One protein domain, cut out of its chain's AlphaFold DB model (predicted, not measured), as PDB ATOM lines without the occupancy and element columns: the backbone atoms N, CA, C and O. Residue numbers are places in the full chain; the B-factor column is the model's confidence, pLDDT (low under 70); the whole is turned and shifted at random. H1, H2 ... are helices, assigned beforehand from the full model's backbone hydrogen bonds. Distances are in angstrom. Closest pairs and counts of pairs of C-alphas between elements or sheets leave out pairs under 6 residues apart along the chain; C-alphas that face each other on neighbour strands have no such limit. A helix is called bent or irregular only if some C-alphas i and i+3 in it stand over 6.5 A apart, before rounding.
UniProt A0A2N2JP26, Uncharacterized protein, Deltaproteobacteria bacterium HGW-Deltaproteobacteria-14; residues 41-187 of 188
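Overview. This is residues 41 to 187 of the 188 residues of an uncharacterized protein of Deltaproteobacteria bacterium HGW-Deltaproteobacteria-14 (UniProt A0A2N2JP26). Four helices side by side, H1, H2, H4b and H5, make a bundle in one half of an elongated domain, with H2 in its middle; H3, H4a, H7 and the short H6 fill the other half. The bent helix H4 joins the halves, its arm H4b in the bundle and its arm H4a beyond it. The printed part has 147 residues with seven named helices, H1 to H7 in order, and no named strand; the class is all helix. The whole is compact, with a radius of gyration of the C-alphas of 15.9 A, and its C-alphas span 49 by 26 by 21 A along their three main axes.

Along the chain. Find C-alpha 41 at (123.549, 134.624, 152.817); from there H1, residues 41 to 54, runs 20.8 A. H2, residues 74 to 88, runs 21.1 A from C-alpha 74 at (129.483, 133.687, 149.046), and H3 is residues 94 to 103. H4, residues 113 to 136, was assigned as one helix by its hydrogen bonds but is bent: C-alphas 120 and 123 are 6.6 A apart. Its arms are H4a, residues 113 to 120, and H4b, residues 123 to 136, 20.8 A long, at a steep tilt of 45 degrees. H5, residues 143 to 161, spans 23.3 A, with a kink of 62 degrees near residue 150. H6 is residues 168 to 172, and H7, residues 175 to 185, ends at C-alpha 185, (150.129, 167.223, 153.309). H5 and H7 are irregular, with C-alphas 149 and 152 7.7 A apart and C-alphas 180 and 183 7.3 A apart; H3 only just is, with C-alphas 96 and 99 6.6 A apart.

Arrangement. Begin at the hub, H2. It touches H1, closest at the C-alphas of Ala 44 and Ala 74, 5.4 A, at a shallow tilt of 31 degrees, the same way. It touches H4b, closest at the C-alphas of Ala 82 and Ala 132, 4.6 A, opposite ways. It touches H5, closest at the C-alphas of Ile 75 and Ala 143, 5.1 A. H2 and H3 only just touch, with 3 pairs of C-alphas within 8 A, and only at the corner, closest at Val 88 and Phe 94, 4.5 A. With residues 41 to 47 alone, H1 touches H5, closest at the C-alphas of Ala 43 and Ala 148, 6.1 A. H4b and H5 are near each other. H7 touches H4a at a steep tilt of 39 degrees, closest at the C-alphas of Val 114 and Tyr 184, 5.1 A. H5 and H7 touch only at their ends, closest at the C-alphas of Thr 160 and Ala 175, 4.8 A. H6 is close to but not clearly touching H3 and H7. Every O i to N i+4 pair is within hydrogen-bond range in H2, H4a and H6; the counts are 8 of 10 in H1 and in H4b, 4 of 6 in H3, 13 of 15 in H5 and 4 of 7 in H7.

Size, cuts and confidence. The two C-alphas farthest apart, those of Thr 141 and Lys 187, are 51.3 A apart. The printed part has no cut. The link from H1 to H2, residues 55 to 73, is long. The mean pLDDT of the printed part is 91.5, and residues 186 to 187 are under 70.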
ATOM      1  N   ARG A  41     124.316 134.122 153.956       72.31
ATOM      2  CA  ARG A  41     123.549 134.624 152.817       72.31
ATOM      3  C   ARG A  41     123.271 136.126 152.886       72.31
ATOM      4  O   ARG A  41     123.376 136.800 151.865       72.31
ATOM      5  N   ASP A  42     122.934 136.646 154.062       81.12
ATOM      6  CA  ASP A  42     122.668 138.077 154.246       81.12
ATOM      7  C   ASP A  42     123.980 138.874 154.210       81.12
ATOM      8  O   ASP A  42     124.045 139.929 153.582       81.12
ATOM      9  N   ALA A  43     125.057 138.309 154.770       82.81
ATOM     10  CA  ALA A  43     126.406 138.864 154.662       82.81
ATOM     11  C   ALA A  43     126.885 138.956 153.200       82.81
ATOM     12  O   ALA A  43     127.512 139.944 152.816       82.81
ATOM     13  N   ALA A  44     126.566 137.954 152.372       89.06
ATOM     14  CA  ALA A  44     126.874 137.971 150.943       89.06
ATOM     15  C   ALA A  44     126.137 139.084 150.201       89.06
ATOM     16  O   ALA A  44     126.765 139.811 149.438       89.06
ATOM     17  N   ALA A  45     124.834 139.245 150.435       89.00
ATOM     18  CA  ALA A  45     124.058 140.300 149.790       89.00
ATOM     19  C   ALA A  45     124.545 141.703 150.194       89.00
ATOM     20  O   ALA A  45     124.731 142.556 149.328       89.00
ATOM     21  N   GLU A  46     124.805 141.926 151.485       89.75
ATOM     22  CA  GLU A  46     125.312 143.204 151.996       89.75
ATOM     23  C   GLU A  46     126.656 143.579 151.355       89.75
ATOM     24  O   GLU A  46     126.794 144.655 150.767       89.75
ATOM     25  N   LEU A  47     127.645 142.683 151.437       93.31
ATOM     26  CA  LEU A  47     128.987 142.963 150.928       93.31
ATOM     27  C   LEU A  47     128.982 143.120 149.402       93.31
ATOM     28  O   LEU A  47     129.717 143.944 148.868       93.31
ATOM     29  N   TRP A  48     128.116 142.393 148.695       93.88
ATOM     30  CA  TRP A  48     127.958 142.538 147.248       93.88
ATOM     31  C   TRP A  48     127.450 143.911 146.828       93.88
ATOM     32  O   TRP A  48     127.985 144.495 145.889       93.88
ATOM     33  N   LEU A  49     126.455 144.448 147.538       91.69
ATOM     34  CA  LEU A  49     125.939 145.789 147.266       91.69
ATOM     35  C   LEU A  49     127.011 146.859 147.486       91.69
ATOM     36  O   LEU A  49     127.112 147.784 146.687       91.69
ATOM     37  N   ARG A  50     127.848 146.710 148.519       93.38
ATOM     38  CA  ARG A  50     128.991 147.612 148.742       93.38
ATOM     39  C   ARG A  50     130.042 147.483 147.643       93.38
ATOM     40  O   ARG A  50     130.520 148.487 147.126       93.38
ATOM     41  N   LEU A  51     130.380 146.255 147.247       94.88
ATOM     42  CA  LEU A  51     131.350 146.008 146.179       94.88
ATOM     43  C   LEU A  51     130.911 146.617 144.841       94.88
ATOM     44  O   LEU A  51     131.761 147.072 144.079       94.88
ATOM     45  N   ALA A  52     129.603 146.701 144.579       92.81
ATOM     46  CA  ALA A  52     129.068 147.315 143.365       92.81
ATOM     47  C   ALA A  52     129.520 148.776 143.174       92.81
ATOM     48  O   ALA A  52     129.680 149.217 142.036       92.81
ATOM     49  N   THR A  53     129.797 149.514 144.257       92.94
ATOM     50  CA  THR A  53     130.330 150.888 144.199       92.94
ATOM     51  C   THR A  53     131.684 150.964 143.490       92.94
ATOM     52  O   THR A  53     131.993 151.973 142.862       92.94
ATOM     53  N   TYR A  54     132.473 149.889 143.532       94.19
ATOM     54  CA  TYR A  54     133.822 149.832 142.963       94.19
ATOM     55  C   TYR A  54     133.874 149.134 141.598       94.19
ATOM     56  O   TYR A  54     134.959 148.863 141.078       94.19
ATOM     57  N   ARG A  55     132.707 148.835 141.006       91.12
ATOM     58  CA  ARG A  55     132.559 148.161 139.705       91.12
ATOM     59  C   ARG A  55     133.425 148.803 138.620       91.12
ATOM     60  O   ARG A  55     134.184 148.121 137.935       91.12
ATOM     61  N   GLU A  56     133.337 150.122 138.493       91.44
ATOM     62  CA  GLU A  56     134.021 150.855 137.426       91.44
ATOM     63  C   GLU A  56     135.507 151.092 137.718       91.44
ATOM     64  O   GLU A  56     136.297 151.245 136.787       91.44
ATOM     65  N   SER A  57     135.923 151.063 138.984       92.06
ATOM     66  CA  SER A  57     137.281 151.422 139.404       92.06
ATOM     67  C   SER A  57     138.192 150.214 139.635       92.06
ATOM     68  O   SER A  57     139.241 150.130 139.003       92.06
ATOM     69  N   PHE A  58     137.793 149.266 140.487       95.00
ATOM     70  CA  PHE A  58     138.680 148.202 140.995       95.00
ATOM     71  C   PHE A  58     138.218 146.779 140.654       95.00
ATOM     72  O   PHE A  58     138.908 145.805 140.947       95.00
ATOM     73  N   LEU A  59     137.065 146.633 140.003       92.62
ATOM     74  CA  LEU A  59     136.433 145.341 139.728       92.62
ATOM     75  C   LEU A  59     136.286 145.071 138.228       92.62
ATOM     76  O   LEU A  59     135.218 144.694 137.747       92.62
ATOM     77  N   ALA A  60     137.379 145.221 137.475       87.25
ATOM     78  CA  ALA A  60     137.386 145.062 136.018       87.25
ATOM     79  C   ALA A  60     136.769 143.732 135.538       87.25
ATOM     80  O   ALA A  60     136.032 143.715 134.556       87.25
ATOM     81  N   SER A  61     137.002 142.633 136.262       88.00
ATOM     82  CA  SER A  61     136.494 141.294 135.909       88.00
ATOM     83  C   SER A  61     135.003 141.093 136.208       88.00
ATOM     84  O   SER A  61     134.444 140.060 135.851       88.00
ATOM     85  N   TRP A  62     134.358 142.067 136.857       85.62
ATOM     86  CA  TRP A  62     132.964 142.014 137.311       85.62
ATOM     87  C   TRP A  62     132.123 143.166 136.745       85.62
ATOM     88  O   TRP A  62     131.018 143.429 137.220       85.62
ATOM     89  N   ARG A  63     132.640 143.874 135.734       79.38
ATOM     90  CA  ARG A  63     131.973 145.039 135.142       79.38
ATOM     91  C   ARG A  63     130.711 144.711 134.363       79.38
ATOM     92  O   ARG A  63     129.879 145.594 134.235       79.38
ATOM     93  N   GLU A  64     130.528 143.506 133.841       79.12
ATOM     94  CA  GLU A  64     129.358 143.174 133.018       79.12
ATOM     95  C   GLU A  64     128.463 142.158 133.721       79.12
ATOM     96  O   GLU A  64     128.905 141.060 134.050       79.12
ATOM     97  N   GLY A  65     127.208 142.537 133.978       72.50
ATOM     98  CA  GLY A  65     126.136 141.656 134.458       72.50
ATOM     99  C   GLY A  65     126.327 141.009 135.836       72.50
ATOM    100  O   GLY A  65     125.388 140.434 136.382       72.50
ATOM    101  N   ALA A  66     127.518 141.095 136.437       80.25
ATOM    102  CA  ALA A  66     127.827 140.410 137.687       80.25
ATOM    103  C   ALA A  66     126.910 140.879 138.824       80.25
ATOM    104  O   ALA A  66     126.354 140.064 139.563       80.25
ATOM    105  N   PHE A  67     126.708 142.191 138.930       84.06
ATOM    106  CA  PHE A  67     125.927 142.803 140.003       84.06
ATOM    107  C   PHE A  67     124.411 142.780 139.773       84.06
ATOM    108  O   PHE A  67     123.666 143.140 140.680       84.06
ATOM    109  N   ASP A  68     123.940 142.272 138.632       82.19
ATOM    110  CA  ASP A  68     122.503 142.142 138.345       82.19
ATOM    111  C   ASP A  68     121.862 141.022 139.188       82.19
ATOM    112  O   ASP A  68     120.653 140.988 139.422       82.19
ATOM    113  N   THR A  69     122.685 140.102 139.701       76.19
ATOM    114  CA  THR A  69     122.237 139.058 140.623       76.19
ATOM    115  C   THR A  69     122.102 139.618 142.040       76.19
ATOM    116  O   THR A  69     123.087 139.755 142.760       76.19
ATOM    117  N   ALA A  70     120.863 139.838 142.489       71.00
ATOM    118  CA  ALA A  70     120.556 140.344 143.835       71.00
ATOM    119  C   ALA A  70     121.007 139.426 144.997       71.00
ATOM    120  O   ALA A  70     121.020 139.847 146.151       71.00
ATOM    121  N   LYS A  71     121.332 138.154 144.722       81.31
ATOM    122  CA  LYS A  71     121.745 137.156 145.726       81.31
ATOM    123  C   LYS A  71     122.940 136.334 145.224       81.31
ATOM    124  O   LYS A  71     122.750 135.187 144.807       81.31
ATOM    125  N   PRO A  72     124.155 136.900 145.209       89.44
ATOM    126  CA  PRO A  72     125.350 136.178 144.774       89.44
ATOM    127  C   PRO A  72     125.697 135.037 145.739       89.44
ATOM    128  O   PRO A  72     125.320 135.033 146.912       89.44
ATOM    129  N   ARG A  73     126.474 134.064 145.254       92.12
ATOM    130  CA  ARG A  73     127.074 133.031 146.115       92.12
ATOM    131  C   ARG A  73     128.206 133.638 146.945       92.12
ATOM    132  O   ARG A  73     128.962 134.448 146.414       92.12
ATOM    133  N   ALA A  74     128.413 133.178 148.181       94.31
ATOM    134  CA  ALA A  74     129.483 133.687 149.046       94.31
ATOM    135  C   ALA A  74     130.869 133.639 148.378       94.31
ATOM    136  O   ALA A  74     131.597 134.627 148.397       94.31
ATOM    137  N   ILE A  75     131.205 132.541 147.688       95.31
ATOM    138  CA  ILE A  75     132.491 132.418 146.978       95.31
ATOM    139  C   ILE A  75     132.669 133.473 145.874       95.31
ATOM    140  O   ILE A  75     133.782 133.907 145.602       95.31
ATOM    141  N   THR A  76     131.574 133.904 145.244       94.56
ATOM    142  CA  THR A  76     131.586 134.961 144.231       94.56
ATOM    143  C   THR A  76     131.892 136.314 144.872       94.56
ATOM    144  O   THR A  76     132.780 137.018 144.399       94.56
ATOM    145  N   VAL A  77     131.226 136.633 145.984       95.75
ATOM    146  CA  VAL A  77     131.465 137.867 146.749       95.75
ATOM    147  C   VAL A  77     132.908 137.936 147.244       95.75
ATOM    148  O   VAL A  77     133.573 138.953 147.068       95.75
ATOM    149  N   LEU A  78     133.417 136.835 147.802       97.12
ATOM    150  CA  LEU A  78     134.788 136.749 148.299       97.12
ATOM    151  C   LEU A  78     135.815 136.982 147.186       97.12
ATOM    152  O   LEU A  78     136.750 137.751 147.377       97.12
ATOM    153  N   LYS A  79     135.632 136.379 146.006       96.19
ATOM    154  CA  LYS A  79     136.542 136.592 144.869       96.19
ATOM    155  C   LYS A  79     136.546 138.040 144.380       96.19
ATOM    156  O   LYS A  79     137.614 138.563 144.078       96.19
ATOM    157  N   ALA A  80     135.383 138.687 144.324       96.81
ATOM    158  CA  ALA A  80     135.308 140.109 143.996       96.81
ATOM    159  C   ALA A  80     136.026 140.960 145.055       96.81
ATOM    160  O   ALA A  80     136.841 141.808 144.707       96.81
ATOM    161  N   PHE A  81     135.811 140.679 146.343       97.88
ATOM    162  CA  PHE A  81     136.540 141.348 147.421       97.88
ATOM    163  C   PHE A  81     138.063 141.172 147.291       97.88
ATOM    164  O   PHE A  81     138.792 142.157 147.342       97.88
ATOM    165  N   ALA A  82     138.551 139.950 147.056       97.81
ATOM    166  CA  ALA A  82     139.981 139.687 146.883       97.81
ATOM    167  C   ALA A  82     140.582 140.457 145.695       97.81
ATOM    168  O   ALA A  82     141.705 140.940 145.786       97.81
ATOM    169  N   GLN A  83     139.823 140.628 144.606       96.88
ATOM    170  CA  GLN A  83     140.242 141.480 143.496       96.88
ATOM    171  C   GLN A  83     140.339 142.954 143.905       96.88
ATOM    172  O   GLN A  83     141.312 143.602 143.541       96.88
ATOM    173  N   VAL A  84     139.385 143.489 144.676       97.88
ATOM    174  CA  VAL A  84     139.508 144.861 145.205       97.88
ATOM    175  C   VAL A  84     140.777 144.995 146.042       97.88
ATOM    176  O   VAL A  84     141.521 145.950 145.847       97.88
ATOM    177  N   VAL A  85     141.058 144.029 146.920       97.75
ATOM    178  CA  VAL A  85     142.269 144.051 147.751       97.75
ATOM    179  C   VAL A  85     143.535 144.104 146.899       97.75
ATOM    180  O   VAL A  85     144.368 144.988 147.096       97.75
ATOM    181  N   ASP A  86     143.651 143.211 145.916       96.81
ATOM    182  CA  ASP A  86     144.785 143.173 144.987       96.81
ATOM    183  C   ASP A  86     144.977 144.510 144.249       96.81
ATOM    184  O   ASP A  86     146.085 145.039 144.176       96.81
ATOM    185  N   GLN A  87     143.885 145.105 143.767       97.75
ATOM    186  CA  GLN A  87     143.930 146.348 142.997       97.75
ATOM    187  C   GLN A  87     144.157 147.601 143.855       97.75
ATOM    188  O   GLN A  87     144.580 148.630 143.329       97.75
ATOM    189  N   VAL A  88     143.876 147.555 145.158       97.69
ATOM    190  CA  VAL A  88     143.945 148.729 146.041       97.69
ATOM    191  C   VAL A  88     145.193 148.697 146.913       97.69
ATOM    192  O   VAL A  88     145.977 149.642 146.879       97.69
ATOM    193  N   THR A  89     145.400 147.627 147.680       97.00
ATOM    194  CA  THR A  89     146.540 147.501 148.605       97.00
ATOM    195  C   THR A  89     147.556 146.450 148.178       97.00
ATOM    196  O   THR A  89     148.618 146.392 148.789       97.00
ATOM    197  N   GLY A  90     147.278 145.646 147.147       95.31
ATOM    198  CA  GLY A  90     148.204 144.628 146.648       95.31
ATOM    199  C   GLY A  90     149.550 145.200 146.177       95.31
ATOM    200  O   GLY A  90     149.714 146.418 146.077       95.31
ATOM    201  N   PRO A  91     150.546 144.352 145.862       92.62
ATOM    202  CA  PRO A  91     151.901 144.805 145.517       92.62
ATOM    203  C   PRO A  91     151.974 145.776 144.329       92.62
ATOM    204  O   PRO A  91     152.894 146.580 144.255       92.62
ATOM    205  N   ARG A  92     151.009 145.693 143.406       93.19
ATOM    206  CA  ARG A  92     150.827 146.619 142.271       93.19
ATOM    207  C   ARG A  92     149.521 147.415 142.377       93.19
ATOM    208  O   ARG A  92     148.968 147.859 141.377       93.19
ATOM    209  N   GLY A  93     148.983 147.505 143.588       95.75
ATOM    210  CA  GLY A  93     147.726 148.169 143.879       95.75
ATOM    211  C   GLY A  93     147.875 149.683 143.965       95.75
ATOM    212  O   GLY A  93     148.977 150.231 144.026       95.75
ATOM    213  N   PHE A  94     146.734 150.364 144.015       97.12
ATOM    214  CA  PHE A  94     146.628 151.817 144.078       97.12
ATOM    215  C   PHE A  94     147.574 152.463 145.101       97.12
ATOM    216  O   PHE A  94     148.321 153.368 144.741       97.12
ATOM    217  N   TRP A  95     147.577 151.993 146.350       96.50
ATOM    218  CA  TRP A  95     148.352 152.619 147.426       96.50
ATOM    219  C   TRP A  95     149.851 152.351 147.368       96.50
ATOM    220  O   TRP A  95     150.613 153.204 147.804       96.50
ATOM    221  N   ARG A  96     150.273 151.190 146.856       95.25
ATOM    222  CA  ARG A  96     151.690 150.792 146.839       95.25
ATOM    223  C   ARG A  96     152.414 151.156 145.550       95.25
ATOM    224  O   ARG A  96     153.634 151.248 145.555       95.25
ATOM    225  N   ASP A  97     151.677 151.341 144.459       94.75
ATOM    226  CA  ASP A  97     152.257 151.631 143.149       94.75
ATOM    227  C   ASP A  97     151.814 153.002 142.641       94.75
ATOM    228  O   ASP A  97     152.612 153.930 142.512       94.75
ATOM    229  N   ARG A  98     150.511 153.184 142.428       95.06
ATOM    230  CA  ARG A  98     150.009 154.379 141.748       95.06
ATOM    231  C   ARG A  98     150.172 155.662 142.561       95.06
ATOM    232  O   ARG A  98     150.601 156.679 142.027       95.06
ATOM    233  N   VAL A  99     149.819 155.633 143.843       95.31
ATOM    234  CA  VAL A  99     149.936 156.794 144.735       95.31
ATOM    235  C   VAL A  99     151.385 157.288 144.840       95.31
ATOM    236  O   VAL A  99     151.605 158.462 144.534       95.31
ATOM    237  N   PRO A 100     152.382 156.458 145.207       93.94
ATOM    238  CA  PRO A 100     153.750 156.941 145.343       93.94
ATOM    239  C   PRO A 100     154.362 157.348 143.999       93.94
ATOM    240  O   PRO A 100     155.085 158.340 143.949       93.94
ATOM    241  N   ASN A 101     154.061 156.636 142.907       92.50
ATOM    242  CA  ASN A 101     154.721 156.877 141.622       92.50
ATOM    243  C   ASN A 101     154.058 157.985 140.794       92.50
ATOM    244  O   ASN A 101     154.750 158.863 140.290       92.50
ATOM    245  N   GLU A 102     152.731 157.967 140.653       92.12
ATOM    246  CA  GLU A 102     152.014 158.882 139.755       92.12
ATOM    247  C   GLU A 102     151.446 160.109 140.469       92.12
ATOM    248  O   GLU A 102     151.364 161.176 139.864       92.12
ATOM    249  N   LEU A 103     151.004 159.964 141.725       91.88
ATOM    250  CA  LEU A 103     150.254 161.025 142.411       91.88
ATOM    251  C   LEU A 103     151.126 161.872 143.339       91.88
ATOM    252  O   LEU A 103     150.950 163.084 143.393       91.88
ATOM    253  N   LEU A 104     152.051 161.243 144.067       90.12
ATOM    254  CA  LEU A 104     152.952 161.925 145.002       90.12
ATOM    255  C   LEU A 104     154.377 162.080 144.457       90.12
ATOM    256  O   LEU A 104     155.156 162.846 145.015       90.12
ATOM    257  N   ALA A 105     154.721 161.377 143.372       90.88
ATOM    258  CA  ALA A 105     156.051 161.384 142.762       90.88
ATOM    259  C   ALA A 105     157.191 161.161 143.783       90.88
ATOM    260  O   ALA A 105     158.242 161.802 143.715       90.88
ATOM    261  N   CYS A 106     157.001 160.219 144.713       90.62
ATOM    262  CA  CYS A 106     157.933 159.910 145.801       90.62
ATOM    263  C   CYS A 106     159.333 159.525 145.305       90.62
ATOM    264  O   CYS A 106     160.319 159.758 145.990       90.62
ATOM    265  N   HIS A 107     159.459 159.010 144.079       88.12
ATOM    266  CA  HIS A 107     160.767 158.752 143.471       88.12
ATOM    267  C   HIS A 107     161.589 160.034 143.225       88.12
ATOM    268  O   HIS A 107     162.813 159.971 143.148       88.12
ATOM    269  N   SER A 108     160.929 161.185 143.040       88.50
ATOM    270  CA  SER A 108     161.585 162.482 142.823       88.50
ATOM    271  C   SER A 108     161.897 163.187 144.138       88.50
ATOM    272  O   SER A 108     162.872 163.928 144.202       88.50
ATOM    273  N   ASN A 109     161.085 162.948 145.173       84.94
ATOM    274  CA  ASN A 109     161.214 163.561 146.495       84.94
ATOM    275  C   ASN A 109     161.033 162.501 147.600       84.94
ATOM    276  O   ASN A 109     160.014 162.505 148.289       84.94
ATOM    277  N   PRO A 110     161.993 161.573 147.769       81.25
ATOM    278  CA  PRO A 110     161.845 160.461 148.711       81.25
ATOM    279  C   PRO A 110     161.794 160.913 150.176       81.25
ATOM    280  O   PRO A 110     161.181 160.241 150.998       81.25
ATOM    281  N   ASP A 111     162.388 162.068 150.489       82.50
ATOM    282  CA  ASP A 111     162.439 162.630 151.845       82.50
ATOM    283  C   ASP A 111     161.171 163.423 152.223       82.50
ATOM    284  O   ASP A 111     161.100 164.022 153.301       82.50
ATOM    285  N   ASP A 112     160.169 163.472 151.341       87.75
ATOM    286  CA  ASP A 112     158.898 164.111 151.654       87.75
ATOM    287  C   ASP A 112     158.147 163.296 152.718       87.75
ATOM    288  O   ASP A 112     157.945 162.086 152.590       87.75
ATOM    289  N   GLN A 113     157.695 163.961 153.783       89.19
ATOM    290  CA  GLN A 113     157.112 163.289 154.952       89.19
ATOM    291  C   GLN A 113     155.861 162.475 154.598       89.19
ATOM    292  O   GLN A 113     155.522 161.515 155.291       89.19
ATOM    293  N   VAL A 114     155.156 162.857 153.528       89.31
ATOM    294  CA  VAL A 114     153.999 162.103 153.035       89.31
ATOM    295  C   VAL A 114     154.410 160.748 152.445       89.31
ATOM    296  O   VAL A 114     153.689 159.771 152.643       89.31
ATOM    297  N   CYS A 115     155.572 160.669 151.789       90.62
ATOM    298  CA  CYS A 115     156.129 159.435 151.240       90.62
ATOM    299  C   CYS A 115     156.632 158.517 152.359       90.62
ATOM    300  O   CYS A 115     156.287 157.339 152.378       90.62
ATOM    301  N   GLU A 116     157.317 159.070 153.367       88.12
ATOM    302  CA  GLU A 116     157.712 158.309 154.562       88.12
ATOM    303  C   GLU A 116     156.487 157.750 155.309       88.12
ATOM    304  O   GLU A 116     156.456 156.584 155.711       88.12
ATOM    305  N   GLY A 117     155.438 158.566 155.470       88.56
ATOM    306  CA  GLY A 117     154.189 158.144 156.105       88.56
ATOM    307  C   GLY A 117     153.467 157.029 155.343       88.56
ATOM    308  O   GLY A 117     152.853 156.161 155.969       88.56
ATOM    309  N   LEU A 118     153.550 157.033 154.011       91.06
ATOM    310  CA  LEU A 118     153.004 155.976 153.167       91.06
ATOM    311  C   LEU A 118     153.808 154.676 153.305       91.06
ATOM    312  O   LEU A 118     153.211 153.624 153.536       91.06
ATOM    313  N   ASP A 119     155.139 154.756 153.272       89.19
ATOM    314  CA  ASP A 119     156.020 153.597 153.442       89.19
ATOM    315  C   ASP A 119     155.836 152.923 154.807       89.19
ATOM    316  O   ASP A 119     155.723 151.699 154.892       89.19
ATOM    317  N   GLN A 120     155.717 153.707 155.883       87.88
ATOM    318  CA  GLN A 120     155.421 153.177 157.220       87.88
ATOM    319  C   GLN A 120     154.073 152.445 157.267       87.88
ATOM    320  O   GLN A 120     153.916 151.469 158.002       87.88
ATOM    321  N   ALA A 121     153.098 152.896 156.478       87.06
ATOM    322  CA  ALA A 121     151.777 152.294 156.414       87.06
ATOM    323  C   ALA A 121     151.709 151.043 155.516       87.06
ATOM    324  O   ALA A 121     150.739 150.293 155.606       87.06
ATOM    325  N   HIS A 122     152.731 150.748 154.699       89.12
ATOM    326  CA  HIS A 122     152.751 149.551 153.845       89.12
ATOM    327  C   HIS A 122     152.703 148.232 154.626       89.12
ATOM    328  O   HIS A 122     152.225 147.224 154.090       89.12
ATOM    329  N   ALA A 123     153.166 148.229 155.879       87.56
ATOM    330  CA  ALA A 123     153.058 147.072 156.762       87.56
ATOM    331  C   ALA A 123     151.590 146.712 157.056       87.56
ATOM    332  O   ALA A 123     151.248 145.530 157.062       87.56
ATOM    333  N   ASP A 124     150.710 147.715 157.187       87.94
ATOM    334  CA  ASP A 124     149.272 147.524 157.436       87.94
ATOM    335  C   ASP A 124     148.585 146.800 156.258       87.94
ATOM    336  O   ASP A 124     147.525 146.195 156.410       87.94
ATOM    337  N   PHE A 125     149.189 146.834 155.065       94.44
ATOM    338  CA  PHE A 125     148.646 146.202 153.863       94.44
ATOM    339  C   PHE A 125     148.925 144.694 153.775       94.44
ATOM    340  O   PHE A 125     148.162 143.979 153.128       94.44
ATOM    341  N   ALA A 126     149.965 144.190 154.452       93.19
ATOM    342  CA  ALA A 126     150.339 142.773 154.392       93.19
ATOM    343  C   ALA A 126     149.230 141.847 154.924       93.19
ATOM    344  O   ALA A 126     148.983 140.777 154.371       93.19
ATOM    345  N   GLU A 127     148.511 142.293 155.957       93.88
ATOM    346  CA  GLU A 127     147.385 141.560 156.550       93.88
ATOM    347  C   GLU A 127     146.229 141.356 155.549       93.88
ATOM    348  O   GLU A 127     145.504 140.355 155.594       93.88
ATOM    349  N   TRP A 128     146.051 142.310 154.630       96.00
ATOM    350  CA  TRP A 128     145.028 142.256 153.588       96.00
ATOM    351  C   TRP A 128     145.464 141.376 152.420       96.00
ATOM    352  O   TRP A 128     144.649 140.604 151.914       96.00
ATOM    353  N   ASP A 129     146.747 141.419 152.049       95.44
ATOM    354  CA  ASP A 129     147.316 140.507 151.051       95.44
ATOM    355  C   ASP A 129     147.142 139.042 151.479       95.44
ATOM    356  O   ASP A 129     146.743 138.192 150.678       95.44
ATOM    357  N   GLU A 130     147.388 138.747 152.760       96.00
ATOM    358  CA  GLU A 130     147.172 137.418 153.332       96.00
ATOM    359  C   GLU A 130     145.694 137.017 153.268       96.00
ATOM    360  O   GLU A 130     145.374 135.926 152.791       96.00
ATOM    361  N   LEU A 131     144.777 137.918 153.643       95.88
ATOM    362  CA  LEU A 131     143.339 137.656 153.553       95.88
ATOM    363  C   LEU A 131     142.890 137.368 152.108       95.88
ATOM    364  O   LEU A 131     142.090 136.458 151.877       95.88
ATOM    365  N   ALA A 132     143.397 138.112 151.123       96.44
ATOM    366  CA  ALA A 132     143.102 137.874 149.709       96.44
ATOM    367  C   ALA A 132     143.669 136.528 149.220       96.44
ATOM    368  O   ALA A 132     142.993 135.795 148.491       96.44
ATOM    369  N   SER A 133     144.873 136.163 149.669       96.44
ATOM    370  CA  SER A 133     145.488 134.860 149.395       96.44
ATOM    371  C   SER A 133     144.677 133.702 149.992       96.44
ATOM    372  O   SER A 133     144.412 132.704 149.314       96.44
ATOM    373  N   ASP A 134     144.200 133.843 151.231       96.88
ATOM    374  CA  ASP A 134     143.311 132.875 151.884       96.88
ATOM    375  C   ASP A 134     142.020 132.657 151.101       96.88
ATOM    376  O   ASP A 134     141.614 131.513 150.878       96.88
ATOM    377  N   ILE A 135     141.411 133.741 150.617       96.88
ATOM    378  CA  ILE A 135     140.239 133.673 149.744       96.88
ATOM    379  C   ILE A 135     140.561 132.921 148.447       96.88
ATOM    380  O   ILE A 135     139.767 132.084 148.013       96.88
ATOM    381  N   GLY A 136     141.722 133.179 147.837       93.69
ATOM    382  CA  GLY A 136     142.167 132.501 146.618       93.69
ATOM    383  C   GLY A 136     142.319 130.982 146.775       93.69
ATOM    384  O   GLY A 136     142.117 130.241 145.812       93.69
ATOM    385  N   ARG A 137     142.616 130.510 147.992       95.25
ATOM    386  CA  ARG A 137     142.762 129.084 148.345       95.25
ATOM    387  C   ARG A 137     141.464 128.436 148.837       95.25
ATOM    388  O   ARG A 137     141.443 127.233 149.109       95.25
ATOM    389  N   LEU A 138     140.391 129.210 148.988       95.31
ATOM    390  CA  LEU A 138     139.140 128.743 149.568       95.31
ATOM    391  C   LEU A 138     138.299 127.957 148.552       95.31
ATOM    392  O   LEU A 138     138.067 128.388 147.422       95.31
ATOM    393  N   ASP A 139     137.773 126.814 148.985       92.25
ATOM    394  CA  ASP A 139     136.752 126.082 148.238       92.25
ATOM    395  C   ASP A 139     135.341 126.644 148.496       92.25
ATOM    396  O   ASP A 139     135.080 127.370 149.459       92.25
ATOM    397  N   ALA A 140     134.386 126.277 147.639       90.94
ATOM    398  CA  ALA A 140     133.014 126.765 147.749       90.94
ATOM    399  C   ALA A 140     132.284 126.288 149.021       90.94
ATOM    400  O   ALA A 140     131.352 126.957 149.454       90.94
ATOM    401  N   THR A 141     132.688 125.164 149.627       92.81
ATOM    402  CA  THR A 141     131.984 124.573 150.781       92.81
ATOM    403  C   THR A 141     132.214 125.354 152.070       92.81
ATOM    404  O   THR A 141     131.357 125.368 152.951       92.81
ATOM    405  N   ARG A 142     133.353 126.047 152.173       94.50
ATOM    406  CA  ARG A 142     133.720 126.865 153.339       94.50
ATOM    407  C   ARG A 142     133.434 128.355 153.154       94.50
ATOM    408  O   ARG A 142     133.587 129.121 154.105       94.50
ATOM    409  N   ALA A 143     132.997 128.765 151.963       94.75
ATOM    410  CA  ALA A 143     132.816 130.166 151.593       94.75
ATOM    411  C   ALA A 143     131.823 130.917 152.486       94.75
ATOM    412  O   ALA A 143     132.139 132.008 152.952       94.75
ATOM    413  N   ASP A 144     130.655 130.336 152.778       93.25
ATOM    414  CA  ASP A 144     129.641 130.996 153.610       93.25
ATOM    415  C   ASP A 144     130.133 131.238 155.042       93.25
ATOM    416  O   ASP A 144     129.955 132.325 155.591       93.25
ATOM    417  N   VAL A 145     130.803 130.245 155.638       92.94
ATOM    418  CA  VAL A 145     131.353 130.351 156.998       92.94
ATOM    419  C   VAL A 145     132.500 131.356 157.041       92.94
ATOM    420  O   VAL A 145     132.571 132.169 157.961       92.94
ATOM    421  N   PHE A 146     133.393 131.319 156.048       95.44
ATOM    422  CA  PHE A 146     134.502 132.262 155.947       95.44
ATOM    423  C   PHE A 146     133.998 133.700 155.812       95.44
ATOM    424  O   PHE A 146     134.459 134.582 156.536       95.44
ATOM    425  N   LEU A 147     133.027 133.922 154.923       95.00
ATOM    426  CA  LEU A 147     132.423 135.227 154.708       95.00
ATOM    427  C   LEU A 147     131.731 135.732 155.974       95.00
ATOM    428  O   LEU A 147     132.000 136.849 156.399       95.00
ATOM    429  N   ALA A 148     130.898 134.911 156.619       92.31
ATOM    430  CA  ALA A 148     130.198 135.308 157.839       92.31
ATOM    431  C   ALA A 148     131.167 135.730 158.960       92.31
ATOM    432  O   ALA A 148     130.905 136.702 159.662       92.31
ATOM    433  N   ARG A 149     132.307 135.039 159.096       94.25
ATOM    434  CA  ARG A 149     133.335 135.348 160.104       94.25
ATOM    435  C   ARG A 149     134.147 136.603 159.794       94.25
ATOM    436  O   ARG A 149     134.552 137.291 160.721       94.25
ATOM    437  N   ASN A 150     134.399 136.888 158.518       96.12
ATOM    438  CA  ASN A 150     135.265 137.995 158.103       96.12
ATOM    439  C   ASN A 150     134.500 139.230 157.612       96.12
ATOM    440  O   ASN A 150     135.127 140.245 157.327       96.12
ATOM    441  N   ARG A 151     133.165 139.173 157.524       94.81
ATOM    442  CA  ARG A 151     132.323 140.241 156.963       94.81
ATOM    443  C   ARG A 151     132.649 141.610 157.547       94.81
ATOM    444  O   ARG A 151     132.865 142.548 156.792       94.81
ATOM    445  N   GLU A 152     132.667 141.731 158.871       94.88
ATOM    446  CA  GLU A 152     132.911 143.016 159.534       94.88
ATOM    447  C   GLU A 152     134.285 143.580 159.162       94.88
ATOM    448  O   GLU A 152     134.382 144.711 158.700       94.88
ATOM    449  N   ARG A 153     135.322 142.741 159.224       96.00
ATOM    450  CA  ARG A 153     136.686 143.096 158.825       96.00
ATOM    451  C   ARG A 153     136.772 143.519 157.349       96.00
ATOM    452  O   ARG A 153     137.443 144.496 157.033       96.00
ATOM    453  N   MET A 154     136.062 142.832 156.452       97.44
ATOM    454  CA  MET A 154     135.981 143.190 155.029       97.44
ATOM    455  C   MET A 154     135.275 144.530 154.808       97.44
ATOM    456  O   MET A 154     135.735 145.337 154.009       97.44
ATOM    457  N   VAL A 155     134.178 144.791 155.523       96.31
ATOM    458  CA  VAL A 155     133.473 146.077 155.456       96.31
ATOM    459  C   VAL A 155     134.377 147.208 155.943       96.31
ATOM    460  O   VAL A 155     134.529 148.202 155.239       96.31
ATOM    461  N   THR A 156     135.056 147.028 157.079       96.06
ATOM    462  CA  THR A 156     136.037 147.997 157.582       96.06
ATOM    463  C   THR A 156     137.145 148.267 156.568       96.06
ATOM    464  O   THR A 156     137.539 149.420 156.404       96.06
ATOM    465  N   TYR A 157     137.628 147.242 155.858       97.31
ATOM    466  CA  TYR A 157     138.612 147.432 154.794       97.31
ATOM    467  C   TYR A 157     138.089 148.346 153.680       97.31
ATOM    468  O   TYR A 157     138.758 149.320 153.331       97.31
ATOM    469  N   LEU A 158     136.889 148.059 153.157       97.44
ATOM    470  CA  LEU A 158     136.270 148.855 152.092       97.44
ATOM    471  C   LEU A 158     136.088 150.316 152.522       97.44
ATOM    472  O   LEU A 158     136.455 151.222 151.779       97.44
ATOM    473  N   ASP A 159     135.599 150.535 153.744       96.06
ATOM    474  CA  ASP A 159     135.317 151.871 154.274       96.06
ATOM    475  C   ASP A 159     136.607 152.655 154.612       96.06
ATOM    476  O   ASP A 159     136.611 153.887 154.613       96.06
ATOM    477  N   THR A 160     137.720 151.959 154.881       96.44
ATOM    478  CA  THR A 160     138.981 152.594 155.300       96.44
ATOM    479  C   THR A 160     139.922 152.870 154.137       96.44
ATOM    480  O   THR A 160     140.455 153.976 154.023       96.44
ATOM    481  N   TYR A 161     140.161 151.861 153.297       97.00
ATOM    482  CA  TYR A 161     141.271 151.860 152.345       97.00
ATOM    483  C   TYR A 161     140.831 152.062 150.903       97.00
ATOM    484  O   TYR A 161     141.641 152.501 150.092       97.00
ATOM    485  N   VAL A 162     139.591 151.730 150.542       97.69
ATOM    486  CA  VAL A 162     139.198 151.673 149.132       97.69
ATOM    487  C   VAL A 162     138.620 153.015 148.688       97.69
ATOM    488  O   VAL A 162     137.504 153.359 149.084       97.69
ATOM    489  N   PRO A 163     139.328 153.789 147.845       96.75
ATOM    490  CA  PRO A 163     138.743 154.996 147.287       96.75
ATOM    491  C   PRO A 163     137.596 154.625 146.338       96.75
ATOM    492  O   PRO A 163     137.577 153.552 145.742       96.75
ATOM    493  N   SER A 164     136.626 155.515 146.142       93.25
ATOM    494  CA  SER A 164     135.553 155.285 145.160       93.25
ATOM    495  C   SER A 164     136.092 155.242 143.719       93.25
ATOM    496  O   SER A 164     135.582 154.516 142.864       93.25
ATOM    497  N   GLN A 165     137.172 155.984 143.460       93.69
ATOM    498  CA  GLN A 165     137.858 156.082 142.175       93.69
ATOM    499  C   GLN A 165     139.373 156.005 142.369       93.69
ATOM    500  O   GLN A 165     139.909 156.533 143.340       93.69
ATOM    501  N   ALA A 166     140.077 155.416 141.403       94.25
ATOM    502  CA  ALA A 166     141.537 155.406 141.370       94.25
ATOM    503  C   ALA A 166     142.067 156.772 140.891       94.25
ATOM    504  O   ALA A 166     142.509 156.921 139.752       94.25
ATOM    505  N   SER A 167     141.948 157.793 141.733       95.31
ATOM    506  CA  SER A 167     142.367 159.167 141.450       95.31
ATOM    507  C   SER A 167     142.839 159.859 142.726       95.31
ATOM    508  O   SER A 167     142.553 159.399 143.831       95.31
ATOM    509  N   GLU A 168     143.524 160.992 142.589       94.38
ATOM    510  CA  GLU A 168     143.940 161.810 143.735       94.38
ATOM    511  C   GLU A 168     142.739 162.281 144.574       94.38
ATOM    512  O   GLU A 168     142.776 162.250 145.804       94.38
ATOM    513  N   ALA A 169     141.638 162.664 143.920       95.19
ATOM    514  CA  ALA A 169     140.411 163.041 144.615       95.19
ATOM    515  C   ALA A 169     139.828 161.863 145.411       95.19
ATOM    516  O   ALA A 169     139.447 162.042 146.565       95.19
ATOM    517  N   GLY A 170     139.807 160.659 144.825       95.44
ATOM    518  CA  GLY A 170     139.361 159.447 145.513       95.44
ATOM    519  C   GLY A 170     140.257 159.092 146.701       95.44
ATOM    520  O   GLY A 170     139.751 158.820 147.786       95.44
ATOM    521  N   MET A 171     141.581 159.175 146.527       95.31
ATOM    522  CA  MET A 171     142.577 158.972 147.584       95.31
ATOM    523  C   MET A 171     142.290 159.850 148.806       95.31
ATOM    524  O   MET A 171     142.172 159.340 149.920       95.31
ATOM    525  N   LYS A 172     142.126 161.163 148.592       95.19
ATOM    526  CA  LYS A 172     141.917 162.160 149.656       95.19
ATOM    527  C   LYS A 172     140.589 162.007 150.405       95.19
ATOM    528  O   LYS A 172     140.425 162.617 151.454       95.19
ATOM    529  N   GLN A 173     139.649 161.223 149.876       95.94
ATOM    530  CA  GLN A 173     138.361 160.928 150.513       95.94
ATOM    531  C   GLN A 173     138.396 159.674 151.397       95.94
ATOM    532  O   GLN A 173     137.421 159.394 152.088       95.94
ATOM    533  N   THR A 174     139.483 158.900 151.366       96.69
ATOM    534  CA  THR A 174     139.595 157.683 152.181       96.69
ATOM    535  C   THR A 174     139.907 158.005 153.637       96.69
ATOM    536  O   THR A 174     140.670 158.929 153.936       96.69
ATOM    537  N   ALA A 175     139.390 157.188 154.559       96.19
ATOM    538  CA  ALA A 175     139.750 157.315 155.968       96.19
ATOM    539  C   ALA A 175     141.246 157.038 156.186       96.19
ATOM    540  O   ALA A 175     141.871 157.674 157.030       96.19
ATOM    541  N   PHE A 176     141.846 156.141 155.396       95.38
ATOM    542  CA  PHE A 176     143.287 155.903 155.413       95.38
ATOM    543  C   PHE A 176     144.089 157.187 155.169       95.38
ATOM    544  O   PHE A 176     144.977 157.506 155.964       95.38
ATOM    545  N   PHE A 177     143.755 157.960 154.128       94.62
ATOM    546  CA  PHE A 177     144.423 159.234 153.862       94.62
ATOM    547  C   PHE A 177     144.283 160.193 155.044       94.62
ATOM    548  O   PHE A 177     145.280 160.753 155.504       94.62
ATOM    549  N   ASP A 178     143.070 160.349 155.570       93.94
ATOM    550  CA  ASP A 178     142.803 161.248 156.692       93.94
ATOM    551  C   ASP A 178     143.583 160.863 157.959       93.94
ATOM    552  O   ASP A 178     144.144 161.734 158.628       93.94
ATOM    553  N   LEU A 179     143.658 159.567 158.271       91.25
ATOM    554  CA  LEU A 179     144.301 159.050 159.479       91.25
ATOM    555  C   LEU A 179     145.829 159.019 159.379       91.25
ATOM    556  O   LEU A 179     146.519 159.280 160.369       91.25
ATOM    557  N   LYS A 180     146.368 158.665 158.209       91.31
ATOM    558  CA  LYS A 180     147.798 158.368 158.048       91.31
ATOM    559  C   LYS A 180     148.559 159.479 157.336       91.31
ATOM    560  O   LYS A 180     149.673 159.779 157.751       91.31
ATOM    561  N   LEU A 181     147.970 160.119 156.322       90.44
ATOM    562  CA  LEU A 181     148.715 160.947 155.364       90.44
ATOM    563  C   LEU A 181     148.416 162.451 155.455       90.44
ATOM    564  O   LEU A 181     149.320 163.271 155.308       90.44
ATOM    565  N   LYS A 182     147.173 162.842 155.760       90.38
ATOM    566  CA  LYS A 182     146.705 164.243 155.747       90.38
ATOM    567  C   LYS A 182     147.572 165.196 156.570       90.38
ATOM    568  O   LYS A 182     147.806 166.334 156.166       90.38
ATOM    569  N   LYS A 183     148.071 164.729 157.718       86.81
ATOM    570  CA  LYS A 183     148.929 165.513 158.624       86.81
ATOM    571  C   LYS A 183     150.273 165.923 158.005       86.81
ATOM    572  O   LYS A 183     150.880 166.872 158.495       86.81
ATOM    573  N   TYR A 184     150.728 165.212 156.974       84.62
ATOM    574  CA  TYR A 184     151.957 165.512 156.240       84.62
ATOM    575  C   TYR A 184     151.694 166.467 155.072       84.62
ATOM    576  O   TYR A 184     152.488 167.366 154.831       84.62
ATOM    577  N   VAL A 185     150.528 166.353 154.429       79.06
ATOM    578  CA  VAL A 185     150.129 167.223 153.309       79.06
ATOM    579  C   VAL A 185     149.823 168.655 153.761       79.06
ATOM    580  O   VAL A 185     150.131 169.601 153.051       79.06
ATOM    581  N   ALA A 186     149.258 168.854 154.954       66.44
ATOM    582  CA  ALA A 186     148.919 170.193 155.459       66.44
ATOM    583  C   ALA A 186     150.135 171.059 155.864       66.44
ATOM    584  O   ALA A 186     149.949 172.189 156.314       66.44
ATOM    585  N   LYS A 187     151.354 170.513 155.788       56.78
ATOM    586  CA  LYS A 187     152.603 171.188 156.177       56.78
ATOM    587  C   LYS A 187     153.476 171.603 154.987       56.78
ATOM    588  O   LYS A 187     154.536 172.178 155.226       56.78
TER     589      LYS A 187